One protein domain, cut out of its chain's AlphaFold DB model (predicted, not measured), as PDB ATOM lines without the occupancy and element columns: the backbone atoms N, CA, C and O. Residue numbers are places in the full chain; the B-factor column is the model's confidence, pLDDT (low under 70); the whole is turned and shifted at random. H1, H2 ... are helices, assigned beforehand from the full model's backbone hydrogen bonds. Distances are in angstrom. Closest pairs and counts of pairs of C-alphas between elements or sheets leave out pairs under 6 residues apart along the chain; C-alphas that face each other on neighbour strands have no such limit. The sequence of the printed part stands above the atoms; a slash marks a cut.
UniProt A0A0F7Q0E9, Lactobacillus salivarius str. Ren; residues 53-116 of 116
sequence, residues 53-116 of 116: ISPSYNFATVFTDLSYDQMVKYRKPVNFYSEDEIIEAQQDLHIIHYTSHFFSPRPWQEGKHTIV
ATOM      1  N   ILE A  53     -35.568  26.662  36.772       92.81
ATOM      2  CA  ILE A  53     -35.937  26.262  38.135       92.81
ATOM      3  C   ILE A  53     -36.508  24.848  38.081       92.81
ATOM      4  O   ILE A  53     -36.923  24.409  37.011       92.81
ATOM      5  N   SER A  54     -36.559  24.143  39.212       94.88
ATOM      6  CA  SER A  54     -37.220  22.831  39.257       94.88
ATOM      7  C   SER A  54     -38.651  22.925  38.696       94.88
ATOM      8  O   SER A  54     -39.366  23.876  39.049       94.88
ATOM      9  N   PRO A  55     -39.108  21.947  37.886       95.38
ATOM     10  CA  PRO A  55     -40.489  21.904  37.414       95.38
ATOM     11  C   PRO A  55     -41.505  21.922  38.559       95.38
ATOM     12  O   PRO A  55     -42.610  22.417  38.360       95.38
ATOM     13  N   SER A  56     -41.138  21.474  39.765       96.69
ATOM     14  CA  SER A  56     -42.029  21.463  40.935       96.69
ATOM     15  C   SER A  56     -42.517  22.856  41.358       96.69
ATOM     16  O   SER A  56     -43.582  22.968  41.966       96.69
ATOM     17  N   TYR A  57     -41.787  23.921  41.003       97.00
ATOM     18  CA  TYR A  57     -42.166  25.318  41.261       97.00
ATOM     19  C   TYR A  57     -42.913  25.985  40.099       97.00
ATOM     20  O   TYR A  57     -43.288  27.150  40.203       97.00
ATOM     21  N   ASN A  58     -43.112  25.299  38.977       95.75
ATOM     22  CA  ASN A  58     -43.909  25.797  37.856       95.75
ATOM     23  C   ASN A  58     -44.463  24.611  37.060       95.75
ATOM     24  O   ASN A  58     -44.197  24.463  35.862       95.75
ATOM     25  N   PHE A  59     -45.176  23.722  37.754       94.62
ATOM     26  CA  PHE A  59     -45.602  22.456  37.179       94.62
ATOM     27  C   PHE A  59     -46.821  22.689  36.292       94.62
ATOM     28  O   PHE A  59     -47.941  22.884  36.771       94.62
ATOM     29  N   ALA A  60     -46.586  22.758  34.983       92.06
ATOM     30  CA  ALA A  60     -47.618  23.060  34.008       92.06
ATOM     31  C   ALA A  60     -48.487  21.829  33.727       92.06
ATOM     32  O   ALA A  60     -47.973  20.735  33.525       92.06
ATOM     33  N   THR A  61     -49.796  22.035  33.591       90.12
ATOM     34  CA  THR A  61     -50.780  20.985  33.246       90.12
ATOM     35  C   THR A  61     -50.425  20.146  32.016       90.12
ATOM     36  O   THR A  61     -50.780  18.977  31.939       90.12
ATOM     37  N   VAL A  62     -49.652  20.689  31.070       89.44
ATOM     38  CA  VAL A  62     -49.178  19.924  29.902       89.44
ATOM     39  C   VAL A  62     -48.323  18.703  30.276       89.44
ATOM     40  O   VAL A  62     -48.215  17.785  29.470       89.44
ATOM     41  N   PHE A  63     -47.713  18.693  31.467       90.75
ATOM     42  CA  PHE A  63     -46.920  17.567  31.969       90.75
ATOM     43  C   PHE A  63     -47.772  16.359  32.359       90.75
ATOM     44  O   PHE A  63     -47.259  15.247  32.353       90.75
ATOM     45  N   THR A  64     -49.057  16.562  32.655       88.62
ATOM     46  CA  THR A  64     -50.010  15.479  32.943       88.62
ATOM     47  C   THR A  64     -50.977  15.232  31.789       88.62
ATOM     48  O   THR A  64     -51.447  14.110  31.620       88.62
ATOM     49  N   ASP A  65     -51.247  16.241  30.955       89.00
ATOM     50  CA  ASP A  65     -52.143  16.110  29.797       89.00
ATOM     51  C   ASP A  65     -51.584  15.211  28.682       89.00
ATOM     52  O   ASP A  65     -52.345  14.680  27.870       89.00
ATOM     53  N   LEU A  66     -50.258  15.097  28.583       89.94
ATOM     54  CA  LEU A  66     -49.553  14.407  27.506       89.94
ATOM     55  C   LEU A  66     -48.419  13.564  28.087       89.94
ATOM     56  O   LEU A  66     -47.778  13.974  29.052       89.94
ATOM     57  N   SER A  67     -48.098  12.437  27.443       92.56
ATOM     58  CA  SER A  67     -46.833  11.753  27.741       92.56
ATOM     59  C   SER A  67     -45.642  12.650  27.388       92.56
ATOM     60  O   SER A  67     -45.757  13.544  26.538       92.56
ATOM     61  N   TYR A  68     -44.478  12.390  27.986       92.88
ATOM     62  CA  TYR A  68     -43.269  13.170  27.719       92.88
ATOM     63  C   TYR A  68     -42.951  13.244  26.213       92.88
ATOM     64  O   TYR A  68     -42.810  14.336  25.657       92.88
ATOM     65  N   ASP A  69     -42.984  12.109  25.512       93.44
ATOM     66  CA  ASP A  69     -42.779  12.042  24.059       93.44
ATOM     67  C   ASP A  69     -43.789  12.881  23.260       93.44
ATOM     68  O   ASP A  69     -43.431  13.584  22.306       93.44
ATOM     69  N   GLN A  70     -45.070  12.829  23.638       93.25
ATOM     70  CA  GLN A  70     -46.117  13.621  22.991       93.25
ATOM     71  C   GLN A  70     -45.888  15.117  23.215       93.25
ATOM     72  O   GLN A  70     -46.011  15.910  22.277       93.25
ATOM     73  N   MET A  71     -45.516  15.498  24.436       91.50
ATOM     74  CA  MET A  71     -45.220  16.870  24.829       91.50
ATOM     75  C   MET A  71     -43.996  17.413  24.082       91.50
ATOM     76  O   MET A  71     -44.092  18.488  23.482       91.50
ATOM     77  N   VAL A  72     -42.900  16.651  23.986       91.19
ATOM     78  CA  VAL A  72     -41.707  17.022  23.203       91.19
ATOM     79  C   VAL A  72     -42.053  17.182  21.723       91.19
ATOM     80  O   VAL A  72     -41.686  18.185  21.106       91.19
ATOM     81  N   LYS A  73     -42.820  16.249  21.144       90.81
ATOM     82  CA  LYS A  73     -43.240  16.317  19.735       90.81
ATOM     83  C   LYS A  73     -44.142  17.518  19.448       90.81
ATOM     84  O   LYS A  73     -44.001  18.155  18.402       90.81
ATOM     85  N   TYR A  74     -45.068  17.818  20.358       86.88
ATOM     86  CA  TYR A  74     -46.039  18.901  20.218       86.88
ATOM     87  C   TYR A  74     -45.412  20.283  20.448       86.88
ATOM     88  O   TYR A  74     -45.592  21.185  19.631       86.88
ATOM     89  N   ARG A  75     -44.664  20.456  21.547       83.62
ATOM     90  CA  ARG A  75     -44.088  21.749  21.956       83.62
ATOM     91  C   ARG A  75     -42.751  22.058  21.288       83.62
ATOM     92  O   ARG A  75     -42.412  23.234  21.192       83.62
ATOM     93  N   LYS A  76     -42.005  21.037  20.846       83.69
ATOM     94  CA  LYS A  76     -40.630  21.148  20.319       83.69
ATOM     95  C   LYS A  76     -39.739  22.051  21.189       83.69
ATOM     96  O   LYS A  76     -39.184  23.033  20.686       83.69
ATOM     97  N   PRO A  77     -39.654  21.791  22.506       80.38
ATOM     98  CA  PRO A  77     -38.969  22.697  23.409       80.38
ATOM     99  C   PRO A  77     -37.445  22.632  23.200       80.38
ATOM    100  O   PRO A  77     -36.894  21.602  22.821       80.38
ATOM    101  N   VAL A  78     -36.757  23.752  23.443       79.00
ATOM    102  CA  VAL A  78     -35.290  23.865  23.336       79.00
ATOM    103  C   VAL A  78     -34.702  24.036  24.733       79.00
ATOM    104  O   VAL A  78     -35.108  24.976  25.431       79.00
ATOM    105  N   ASN A  79     -33.733  23.181  25.089       80.12
ATOM    106  CA  ASN A  79     -33.110  23.090  26.419       80.12
ATOM    107  C   ASN A  79     -34.175  22.966  27.518       80.12
ATOM    108  O   ASN A  79     -34.411  23.910  28.272       80.12
ATOM    109  N   PHE A  80     -34.883  21.839  27.509       85.88
ATOM    110  CA  PHE A  80     -36.036  21.566  28.364       85.88
ATOM    111  C   PHE A  80     -35.704  20.543  29.449       85.88
ATOM    112  O   PHE A  80     -34.666  19.892  29.365       85.88
ATOM    113  N   TYR A  81     -36.603  20.406  30.421       92.69
ATOM    114  CA  TYR A  81     -36.539  19.359  31.435       92.69
ATOM    115  C   TYR A  81     -36.585  17.977  30.788       92.69
ATOM    116  O   TYR A  81     -37.310  17.779  29.810       92.69
ATOM    117  N   SER A  82     -35.822  17.049  31.351       94.38
ATOM    118  CA  SER A  82     -35.887  15.617  31.078       94.38
ATOM    119  C   SER A  82     -37.185  14.997  31.606       94.38
ATOM    120  O   SER A  82     -37.923  15.608  32.382       94.38
ATOM    121  N   GLU A  83     -37.472  13.772  31.164       95.25
ATOM    122  CA  GLU A  83     -38.619  13.004  31.654       95.25
ATOM    123  C   GLU A  83     -38.492  12.719  33.154       95.25
ATOM    124  O   GLU A  83     -39.436  12.971  33.900       95.25
ATOM    125  N   ASP A  84     -37.300  12.313  33.602       96.25
ATOM    126  CA  ASP A  84     -37.011  12.049  35.012       96.25
ATOM    127  C   ASP A  84     -37.223  13.297  35.881       96.25
ATOM    128  O   ASP A  84     -37.904  13.213  36.897       96.25
ATOM    129  N   GLU A  85     -36.757  14.481  35.455       95.94
ATOM    130  CA  GLU A  85     -36.990  15.739  36.189       95.94
ATOM    131  C   GLU A  85     -38.484  16.058  36.357       95.94
ATOM    132  O   GLU A  85     -38.897  16.608  37.378       95.94
ATOM    133  N   ILE A  86     -39.308  15.736  35.355       95.06
ATOM    134  CA  ILE A  86     -40.761  15.939  35.422       95.06
ATOM    135  C   ILE A  86     -41.403  14.909  36.357       95.06
ATOM    136  O   ILE A  86     -42.244  15.286  37.174       95.06
ATOM    137  N   ILE A  87     -40.998  13.638  36.273       94.88
ATOM    138  CA  ILE A  87     -41.498  12.560  37.138       94.88
ATOM    139  C   ILE A  87     -41.141  12.835  38.600       94.88
ATOM    140  O   ILE A  87     -42.005  12.731  39.470       94.88
ATOM    141  N   GLU A  88     -39.895  13.221  38.874       95.69
ATOM    142  CA  GLU A  88     -39.424  13.589  40.209       95.69
ATOM    143  C   GLU A  88     -40.193  14.799  40.747       95.69
ATOM    144  O   GLU A  88     -40.696  14.761  41.870       95.69
ATOM    145  N   ALA A  89     -40.372  15.844  39.932       95.69
ATOM    146  CA  ALA A  89     -41.142  17.021  40.322       95.69
ATOM    147  C   ALA A  89     -42.614  16.710  40.635       95.69
ATOM    148  O   ALA A  89     -43.203  17.378  41.483       95.69
ATOM    149  N   GLN A  90     -43.207  15.710  39.974       94.25
ATOM    150  CA  GLN A  90     -44.582  15.287  40.232       94.25
ATOM    151  C   GLN A  90     -44.747  14.630  41.613       94.25
ATOM    152  O   GLN A  90     -45.832  14.694  42.186       94.25
ATOM    153  N   GLN A  91     -43.688  14.031  42.170       95.00
ATOM    154  CA  GLN A  91     -43.741  13.426  43.508       95.00
ATOM    155  C   GLN A  91     -43.790  14.470  44.636       95.00
ATOM    156  O   GLN A  91     -44.251  14.151  45.730       95.00
ATOM    157  N   ASP A  92     -43.327  15.699  44.383       95.69
ATOM    158  CA  ASP A  92     -43.239  16.773  45.381       95.69
ATOM    159  C   ASP A  92     -43.553  18.152  44.765       95.69
ATOM    160  O   ASP A  92     -42.686  19.000  44.509       95.69
ATOM    161  N   LEU A  93     -44.836  18.363  44.466       95.56
ATOM    162  CA  LEU A  93     -45.335  19.573  43.816       95.56
ATOM    163  C   LEU A  93     -45.436  20.747  44.795       95.56
ATOM    164  O   LEU A  93     -46.112  20.674  45.817       95.56
ATOM    165  N   HIS A  94     -44.843  21.879  44.415       96.25
ATOM    166  CA  HIS A  94     -44.870  23.105  45.210       96.25
ATOM    167  C   HIS A  94     -45.813  24.157  44.613       96.25
ATOM    168  O   HIS A  94     -46.535  24.838  45.342       96.25
ATOM    169  N   ILE A  95     -45.813  24.307  43.282       96.81
ATOM    170  CA  ILE A  95     -46.686  25.234  42.553       96.81
ATOM    171  C   ILE A  95     -47.201  24.557  41.283       96.81
ATOM    172  O   ILE A  95     -46.436  24.239  40.371       96.81
ATOM    173  N   ILE A  96     -48.524  24.419  41.201       93.56
ATOM    174  CA  ILE A  96     -49.224  23.936  40.011       93.56
ATOM    175  C   ILE A  96     -49.631  25.135  39.157       93.56
ATOM    176  O   ILE A  96     -50.389  26.006  39.592       93.56
ATOM    177  N   HIS A  97     -49.173  25.157  37.911       93.06
ATOM    178  CA  HIS A  97     -49.552  26.164  36.935       93.06
ATOM    179  C   HIS A  97     -50.598  25.593  35.973       93.06
ATOM    180  O   HIS A  97     -50.290  24.890  35.010       93.06
ATOM    181  N   TYR A  98     -51.861  25.960  36.199       90.75
ATOM    182  CA  TYR A  98     -52.985  25.614  35.325       90.75
ATOM    183  C   TYR A  98     -52.922  26.349  33.984       90.75
ATOM    184  O   TYR A  98     -53.719  27.253  33.730       90.75
ATOM    185  N   THR A  99     -51.962  26.003  33.127       87.00
ATOM    186  CA  THR A  99     -51.840  26.567  31.780       87.00
ATOM    187  C   THR A  99     -53.019  26.128  30.915       87.00
ATOM    188  O   THR A  99     -53.467  24.987  30.998       87.00
ATOM    189  N   SER A 100     -53.545  27.026  30.077       75.00
ATOM    190  CA  SER A 100     -54.614  26.657  29.143       75.00
ATOM    191  C   SER A 100     -54.118  25.575  28.179       75.00
ATOM    192  O   SER A 100     -53.219  25.826  27.373       75.00
ATOM    193  N   HIS A 101     -54.740  24.402  28.226       77.31
ATOM    194  CA  HIS A 101     -54.528  23.322  27.270       77.31
ATOM    195  C   HIS A 101     -55.874  22.706  26.870       77.31
ATOM    196  O   HIS A 101     -56.875  22.898  27.554       77.31
ATOM    197  N   PHE A 102     -55.924  22.002  25.736       72.12
ATOM    198  CA  PHE A 102     -57.179  21.433  25.224       72.12
ATOM    199  C   PHE A 102     -57.790  20.402  26.183       72.12
ATOM    200  O   PHE A 102     -59.013  20.318  26.283       72.12
ATOM    201  N   PHE A 103     -56.937  19.654  26.888       75.00
ATOM    202  CA  PHE A 103     -57.335  18.616  27.841       75.00
ATOM    203  C   PHE A 103     -57.474  19.138  29.278       75.00
ATOM    204  O   PHE A 103     -58.308  18.626  30.020       75.00
ATOM    205  N   SER A 104     -56.754  20.213  29.626       76.25
ATOM    206  CA  SER A 104     -56.811  20.850  30.944       76.25
ATOM    207  C   SER A 104     -57.582  22.178  30.934       76.25
ATOM    208  O   SER A 104     -57.028  23.235  30.597       76.25
ATOM    209  N   PRO A 105     -58.865  22.159  31.331       80.62
ATOM    210  CA  PRO A 105     -59.625  23.368  31.609       80.62
ATOM    211  C   PRO A 105     -59.066  24.082  32.840       80.62
ATOM    212  O   PRO A 105     -58.307  23.524  33.634       80.62
ATOM    213  N   ARG A 106     -59.466  25.340  33.017       84.88
ATOM    214  CA  ARG A 106     -59.114  26.082  34.226       84.88
ATOM    215  C   ARG A 106     -59.879  25.501  35.423       84.88
ATOM    216  O   ARG A 106     -61.050  25.164  35.263       84.88
ATOM    217  N   PRO A 107     -59.272  25.450  36.621       87.19
ATOM    218  CA  PRO A 107     -59.852  24.764  37.780       87.19
ATOM    219  C   PRO A 107     -61.133  25.426  38.308       87.19
ATOM    220  O   PRO A 107     -61.896  24.806  39.038       87.19
ATOM    221  N   TRP A 108     -61.394  26.683  37.935       85.94
ATOM    222  CA  TRP A 108     -62.635  27.392  38.260       85.94
ATOM    223  C   TRP A 108     -63.765  27.156  37.242       85.94
ATOM    224  O   TRP A 108     -64.823  27.772  37.357       85.94
ATOM    225  N   GLN A 109     -63.559  26.321  36.216       84.88
ATOM    226  CA  GLN A 109     -64.616  25.955  35.274       84.88
ATOM    227  C   GLN A 109     -65.463  24.819  35.854       84.88
ATOM    228  O   GLN A 109     -64.950  23.764  36.220       84.88
ATOM    229  N   GLU A 110     -66.774  25.040  35.913       81.75
ATOM    230  CA  GLU A 110     -67.732  24.096  36.486       81.75
ATOM    231  C   GLU A 110     -67.691  22.720  35.794       81.75
ATOM    232  O   GLU A 110     -67.554  22.619  34.572       81.75
ATOM    233  N   GLY A 111     -67.810  21.655  36.593       72.81
ATOM    234  CA  GLY A 111     -67.898  20.272  36.114       72.81
ATOM    235  C   GLY A 111     -66.588  19.677  35.594       72.81
ATOM    236  O   GLY A 111     -66.610  18.590  35.017       72.81
ATOM    237  N   LYS A 112     -65.451  20.359  35.773       64.88
ATOM    238  CA  LYS A 112     -64.158  19.871  35.297       64.88
ATOM    239  C   LYS A 112     -63.124  19.832  36.420       64.88
ATOM    240  O   LYS A 112     -62.575  20.855  36.813       64.88
ATOM    241  N   HIS A 113     -62.854  18.629  36.922       56.97
ATOM    242  CA  HIS A 113     -61.767  18.388  37.866       56.97
ATOM    243  C   HIS A 113     -60.470  18.181  37.089       56.97
ATOM    244  O   HIS A 113     -60.334  17.209  36.349       56.97
ATOM    245  N   THR A 114     -59.523  19.101  37.241       56.34
ATOM    246  CA  THR A 114     -58.151  18.875  36.794       56.34
ATOM    247  C   THR A 114     -57.491  17.944  37.809       56.34
ATOM    248  O   THR A 114     -57.396  18.290  38.985       56.34
ATOM    249  N   ILE A 115     -57.105  16.746  37.373       55.66
ATOM    250  CA  ILE A 115     -56.349  15.803  38.202       55.66
ATOM    251  C   ILE A 115     -54.880  16.198  38.061       55.66
ATOM    252  O   ILE A 115     -54.351  16.196  36.947       55.66
ATOM    253  N   VAL A 116     -54.257  16.583  39.170       56.72
ATOM    254  CA  VAL A 116     -52.806  16.764  39.280       56.72
ATOM    255  C   VAL A 116     -52.299  15.784  40.315       56.72
ATOM    256  O   VAL A 116     -52.964  15.697  41.374       56.72
TER     257      VAL A 116
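What this domain is: This is residues 53 to 116 of the 116 residues of a protein of Lactobacillus salivarius str. Ren (UniProt A0A0F7Q0E9). Little regular structure: three short helices, H3, H1 and H2, form a loose triangle, and the unnamed stretch of residues 92 to 116 runs away from them as a long loop that folds back near Gly 111. Near its beginning this stretch is tied back to the part before H1 by a short pairing of the kind strands make, residues 59 to 60 side by side with residues 96 to 97 and headed in one direction, both too short to be named strands. The printed part has 64 residues, 21 in named helices, with no named strand; it is all helix in class and compact, with a radius of gyration of the C-alphas of 11.8 A and spans of 35 by 25 by 15 A.

Where its parts are: H3, residues 83 to 91, is 12.9 A long and begins at C-alpha 83 (-38.619, 13.004, 31.654). H2, residues 68 to 75, measures 10.4 A; H1, residues 62 to 65, begins at C-alpha 62 (-49.178, 19.924, 29.902) and measures 4.8 A.

How they stand to each other: H3 is close to H1 but not clearly touching; the closest C-alphas, of Ile 86 and Phe 63, are 7.2 A apart. H3 and H2 are also close but not clearly touching, the closest C-alphas being those of Glu 83 and Tyr 68, 6.1 A apart; their lines are only just about perpendicular, at 73 degrees. Every O i to N i+4 pair in H2 and H3 is within hydrogen-bond range; H1 is too short for one.

The domain as a whole: The C-alphas of Asn 79 and Gly 111, the two farthest apart, are 36.2 A apart. The printed part has no cut. Residues 112 to 116 have pLDDT under 70.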